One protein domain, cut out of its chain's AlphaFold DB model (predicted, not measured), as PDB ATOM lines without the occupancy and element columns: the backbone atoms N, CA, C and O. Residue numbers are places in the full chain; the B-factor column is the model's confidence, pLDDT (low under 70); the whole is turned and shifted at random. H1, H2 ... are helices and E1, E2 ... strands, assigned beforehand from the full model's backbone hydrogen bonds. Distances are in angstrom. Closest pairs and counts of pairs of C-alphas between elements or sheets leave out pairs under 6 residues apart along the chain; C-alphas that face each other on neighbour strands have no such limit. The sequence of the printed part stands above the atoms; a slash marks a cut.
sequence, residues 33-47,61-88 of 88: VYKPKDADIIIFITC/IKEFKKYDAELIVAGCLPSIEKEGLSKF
ATOM      1  N   VAL A  33     208.119 190.699 158.985       98.12
ATOM      2  CA  VAL A  33     208.105 191.246 160.345       98.12
ATOM      3  C   VAL A  33     206.740 191.838 160.679       98.12
ATOM      4  O   VAL A  33     205.995 192.290 159.813       98.12
ATOM      5  N   TYR A  34     206.404 191.850 161.969       95.94
ATOM      6  CA  TYR A  34     205.076 192.255 162.451       95.94
ATOM      7  C   TYR A  34     205.024 193.682 163.004       95.94
ATOM      8  O   TYR A  34     203.962 194.137 163.430       95.94
ATOM      9  N   LYS A  35     206.156 194.392 163.024       97.56
ATOM     10  CA  LYS A  35     206.233 195.781 163.477       97.56
ATOM     11  C   LYS A  35     206.946 196.621 162.418       97.56
ATOM     12  O   LYS A  35     207.993 196.193 161.936       97.56
ATOM     13  N   PRO A  36     206.447 197.829 162.110       97.44
ATOM     14  CA  PRO A  36     207.050 198.686 161.090       97.44
ATOM     15  C   PRO A  36     208.481 199.114 161.443       97.44
ATOM     16  O   PRO A  36     209.318 199.218 160.563       97.44
ATOM     17  N   LYS A  37     208.788 199.283 162.735       97.81
ATOM     18  CA  LYS A  37     210.130 199.651 163.216       97.81
ATOM     19  C   LYS A  37     211.209 198.580 163.009       97.81
ATOM     20  O   LYS A  37     212.382 198.885 163.162       97.81
ATOM     21  N   ASP A  38     210.805 197.334 162.761       98.19
ATOM     22  CA  ASP A  38     211.723 196.206 162.576       98.19
ATOM     23  C   ASP A  38     211.949 195.922 161.074       98.19
ATOM     24  O   ASP A  38     212.622 194.949 160.733       98.19
ATOM     25  N   ALA A  39     211.343 196.714 160.180       98.31
ATOM     26  CA  ALA A  39     211.327 196.486 158.740       98.31
ATOM     27  C   ALA A  39     212.337 197.368 158.002       98.31
ATOM     28  O   ALA A  39     212.500 198.533 158.343       98.31
ATOM     29  N   ASP A  40     212.923 196.832 156.932       98.44
ATOM     30  CA  ASP A  40     213.682 197.612 155.948       98.44
ATOM     31  C   ASP A  40     212.735 198.260 154.922       98.44
ATOM     32  O   ASP A  40     213.032 199.307 154.349       98.44
ATOM     33  N   ILE A  41     211.590 197.612 154.656       98.38
ATOM     34  CA  ILE A  41     210.563 198.058 153.708       98.38
ATOM     35  C   ILE A  41     209.177 197.928 154.357       98.38
ATOM     36  O   ILE A  41     208.819 196.882 154.907       98.38
ATOM     37  N   ILE A  42     208.361 198.972 154.229       98.50
ATOM     38  CA  ILE A  42     206.950 199.004 154.613       98.50
ATOM     39  C   ILE A  42     206.095 199.043 153.344       98.50
ATOM     40  O   ILE A  42     206.170 199.994 152.571       98.50
ATOM     41  N   ILE A  43     205.227 198.050 153.151       98.06
ATOM     42  CA  ILE A  43     204.222 198.047 152.082       98.06
ATOM     43  C   ILE A  43     202.861 198.367 152.692       98.06
ATOM     44  O   ILE A  43     202.313 197.568 153.454       98.06
ATOM     45  N   PHE A  44     202.285 199.511 152.335       97.44
ATOM     46  CA  PHE A  44     200.946 199.897 152.768       97.44
ATOM     47  C   PHE A  44     199.946 199.790 151.611       97.44
ATOM     48  O   PHE A  44     199.981 200.580 150.668       97.44
ATOM     49  N   ILE A  45     199.023 198.827 151.698       96.88
ATOM     50  CA  ILE A  45     197.887 198.683 150.783       96.88
ATOM     51  C   ILE A  45     196.753 199.621 151.235       96.88
ATOM     52  O   ILE A  45     195.998 199.327 152.165       96.88
ATOM     53  N   THR A  46     196.634 200.763 150.567       95.56
ATOM     54  CA  THR A  46     195.699 201.845 150.910       95.56
ATOM     55  C   THR A  46     194.294 201.659 150.332       95.56
ATOM     56  O   THR A  46     194.076 200.936 149.349       95.56
ATOM     57  N   CYS A  47     193.337 202.378 150.924       93.38
ATOM     58  CA  CYS A  47     191.993 202.568 150.389       93.38
ATOM     59  C   CYS A  47     191.730 204.066 150.176       93.38
ATOM     60  O   CYS A  47     192.292 204.894 150.884       93.38
ATOM     61  N   ILE A  61     200.291 207.082 156.333       96.69
ATOM     62  CA  ILE A  61     201.500 207.442 155.579       96.69
ATOM     63  C   ILE A  61     202.406 208.348 156.426       96.69
ATOM     64  O   ILE A  61     203.601 208.074 156.529       96.69
ATOM     65  N   LYS A  62     201.854 209.372 157.098       97.06
ATOM     66  CA  LYS A  62     202.632 210.234 158.021       97.06
ATOM     67  C   LYS A  62     203.247 209.441 159.168       97.06
ATOM     68  O   LYS A  62     204.357 209.748 159.585       97.06
ATOM     69  N   GLU A  63     202.520 208.468 159.709       97.25
ATOM     70  CA  GLU A  63     203.027 207.572 160.750       97.25
ATOM     71  C   GLU A  63     204.188 206.725 160.225       97.25
ATOM     72  O   GLU A  63     205.252 206.722 160.839       97.25
ATOM     73  N   PHE A  64     204.017 206.058 159.081       97.50
ATOM     74  CA  PHE A  64     205.029 205.149 158.550       97.50
ATOM     75  C   PHE A  64     206.301 205.854 158.076       97.50
ATOM     76  O   PHE A  64     207.382 205.301 158.248       97.50
ATOM     77  N   LYS A  65     206.205 207.099 157.591       96.75
ATOM     78  CA  LYS A  65     207.376 207.927 157.255       96.75
ATOM     79  C   LYS A  65     208.291 208.245 158.446       96.75
ATOM     80  O   LYS A  65     209.391 208.740 158.238       96.75
ATOM     81  N   LYS A  66     207.851 208.008 159.688       97.69
ATOM     82  CA  LYS A  66     208.683 208.207 160.888       97.69
ATOM     83  C   LYS A  66     209.655 207.055 161.142       97.69
ATOM     84  O   LYS A  66     210.520 207.196 162.003       97.69
ATOM     85  N   TYR A  67     209.482 205.919 160.471       97.81
ATOM     86  CA  TYR A  67     210.392 204.785 160.588       97.81
ATOM     87  C   TYR A  67     211.507 204.895 159.550       97.81
ATOM     88  O   TYR A  67     211.295 205.412 158.456       97.81
ATOM     89  N   ASP A  68     212.682 204.379 159.900       97.19
ATOM     90  CA  ASP A  68     213.832 204.275 159.001       97.19
ATOM     91  C   ASP A  68     213.658 203.071 158.060       97.19
ATOM     92  O   ASP A  68     214.325 202.048 158.186       97.19
ATOM     93  N   ALA A  69     212.653 203.158 157.189       97.94
ATOM     94  CA  ALA A  69     212.259 202.105 156.264       97.94
ATOM     95  C   ALA A  69     211.767 202.704 154.942       97.94
ATOM     96  O   ALA A  69     211.143 203.769 154.909       97.94
ATOM     97  N   GLU A  70     211.987 201.990 153.840       98.12
ATOM     98  CA  GLU A  70     211.432 202.364 152.540       98.12
ATOM     99  C   GLU A  70     209.906 202.183 152.554       98.12
ATOM    100  O   GLU A  70     209.406 201.073 152.741       98.12
ATOM    101  N   LEU A  71     209.146 203.263 152.356       97.94
ATOM    102  CA  LEU A  71     207.684 203.218 152.337       97.94
ATOM    103  C   LEU A  71     207.145 203.100 150.906       97.94
ATOM    104  O   LEU A  71     207.225 204.043 150.120       97.94
ATOM    105  N   ILE A  72     206.492 201.977 150.611       97.50
ATOM    106  CA  ILE A  72     205.751 201.734 149.372       97.50
ATOM    107  C   ILE A  72     204.256 201.909 149.647       97.50
ATOM    108  O   ILE A  72     203.634 201.114 150.356       97.50
ATOM    109  N   VAL A  73     203.664 202.941 149.047       96.44
ATOM    110  CA  VAL A  73     202.217 203.186 149.086       96.44
ATOM    111  C   VAL A  73     201.578 202.545 147.857       96.44
ATOM    112  O   VAL A  73     201.791 202.989 146.731       96.44
ATOM    113  N   ALA A  74     200.792 201.496 148.073       94.88
ATOM    114  CA  ALA A  74     200.083 200.750 147.037       94.88
ATOM    115  C   ALA A  74     198.563 200.814 147.263       94.88
ATOM    116  O   ALA A  74     198.091 201.392 148.241       94.88
ATOM    117  N   GLY A  75     197.773 200.204 146.380       92.25
ATOM    118  CA  GLY A  75     196.309 200.179 146.493       92.25
ATOM    119  C   GLY A  75     195.631 201.355 145.790       92.25
ATOM    120  O   GLY A  75     196.108 201.814 144.758       92.25
ATOM    121  N   CYS A  76     194.489 201.809 146.313       92.94
ATOM    122  CA  CYS A  76     193.633 202.772 145.608       92.94
ATOM    123  C   CYS A  76     194.110 204.225 145.719       92.94
ATOM    124  O   CYS A  76     193.907 204.992 144.782       92.94
ATOM    125  N   LEU A  77     194.731 204.614 146.838       94.25
ATOM    126  CA  LEU A  77     195.095 206.011 147.095       94.25
ATOM    127  C   LEU A  77     196.051 206.589 146.036       94.25
ATOM    128  O   LEU A  77     195.752 207.671 145.545       94.25
ATOM    129  N   PRO A  78     197.122 205.895 145.590       93.75
ATOM    130  CA  PRO A  78     197.985 206.411 144.522       93.75
ATOM    131  C   PRO A  78     197.269 206.630 143.184       93.75
ATOM    132  O   PRO A  78     197.736 207.420 142.363       93.75
ATOM    133  N   SER A  79     196.169 205.912 142.940       92.88
ATOM    134  CA  SER A  79     195.394 206.008 141.701       92.88
ATOM    135  C   SER A  79     194.322 207.095 141.756       92.88
ATOM    136  O   SER A  79     194.116 207.774 140.757       92.88
ATOM    137  N   ILE A  80     193.642 207.242 142.897       94.19
ATOM    138  CA  ILE A  80     192.506 208.162 143.066       94.19
ATOM    139  C   ILE A  80     192.986 209.537 143.553       94.19
ATOM    140  O   ILE A  80     192.632 210.554 142.974       94.19
ATOM    141  N   GLU A  81     193.867 209.565 144.556       94.06
ATOM    142  CA  GLU A  81     194.306 210.770 145.278       94.06
ATOM    143  C   GLU A  81     195.771 211.117 144.979       94.06
ATOM    144  O   GLU A  81     196.568 211.448 145.862       94.06
ATOM    145  N   LYS A  82     196.159 211.020 143.704       92.88
ATOM    146  CA  LYS A  82     197.551 211.209 143.267       92.88
ATOM    147  C   LYS A  82     198.115 212.581 143.653       92.88
ATOM    148  O   LYS A  82     199.248 212.663 144.123       92.88
ATOM    149  N   GLU A  83     197.336 213.647 143.471       92.88
ATOM    150  CA  GLU A  83     197.745 215.022 143.800       92.88
ATOM    151  C   GLU A  83     197.835 215.270 145.309       92.88
ATOM    152  O   GLU A  83     198.695 216.020 145.777       92.88
ATOM    153  N   GLY A  84     196.958 214.640 146.094       90.31
ATOM    154  CA  GLY A  84     197.056 214.661 147.550       90.31
ATOM    155  C   GLY A  84     198.318 213.941 148.021       90.31
ATOM    156  O   GLY A  84     199.066 214.466 148.849       90.31
ATOM    157  N   LEU A  85     198.604 212.778 147.434       90.88
ATOM    158  CA  LEU A  85     199.759 211.954 147.775       90.88
ATOM    159  C   LEU A  85     201.099 212.604 147.399       90.88
ATOM    160  O   LEU A  85     202.064 212.447 148.141       90.88
ATOM    161  N   SER A  86     201.174 213.380 146.315       89.75
ATOM    162  CA  SER A  86     202.420 214.057 145.909       89.75
ATOM    163  C   SER A  86     202.891 215.148 146.876       89.75
ATOM    164  O   SER A  86     204.000 215.653 146.732       89.75
ATOM    165  N   LYS A  87     202.061 215.536 147.850       89.12
ATOM    166  CA  LYS A  87     202.406 216.527 148.883       89.12
ATOM    167  C   LYS A  87     203.159 215.923 150.074       89.12
ATOM    168  O   LYS A  87     203.505 216.663 150.992       89.12
ATOM    169  N   PHE A  88     203.363 214.605 150.085       82.25
ATOM    170  CA  PHE A  88     204.029 213.874 151.160       82.25
ATOM    171  C   PHE A  88     205.488 213.625 150.845       82.25
ATOM    172  O   PHE A  88     206.316 213.875 151.747       82.25
TER     173      PHE A  88
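This is residues 33 to 47 and 61 to 88 of the 88 residues of a protein of Thermoplasmatales archaeon SCGC AB-539-C06 (UniProt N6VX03). A narrow ribbon of two parallel strands, E1 and E2, has a short helix, H1, near its residues 42 and 71, while H2 and H3 follow beyond the end of E2, where the chain folds back. The 43 printed residues include, in order, E1, H1, E2, H2 and H3; the class is mixed, helices and strands. The whole is elongated, 30 by 17 by 12 A, and only just compact, close to loose, with a radius of gyration of the C-alphas of 10.8 A.

E1, residues 41 to 46, spans 15.6 A from C-alpha 41 at (210.563, 198.058, 153.708). E2, residues 70 to 75, spans 16.4 A. H1 is residues 61 to 64, H2 77 to 80 and H3 82 to 85, ending at C-alpha 85 (199.759, 211.954, 147.775).

E1 and E2 are parallel neighbours at 22 degrees; N 42 and O 70, 2.8 A, are within hydrogen-bond range. The closest C-alphas of H1 and E2 are those of Phe 64 and Leu 71, 7.0 A. H2 and H3 are close but not clearly touching, closest at the C-alphas of Pro 78 and Leu 85, 6.7 A. H3 is apart from E1, E2 and H1. H1, H2 and H3 are too short for any O i to N i+4 pair; each has its one O i to N i+3 pair within range.

Residues 48 to 60 are not printed; C-alphas 47 and 61 are 11.9 A apart across the cut. The links printed whole are tight. No printed residue is under 70 in pLDDT.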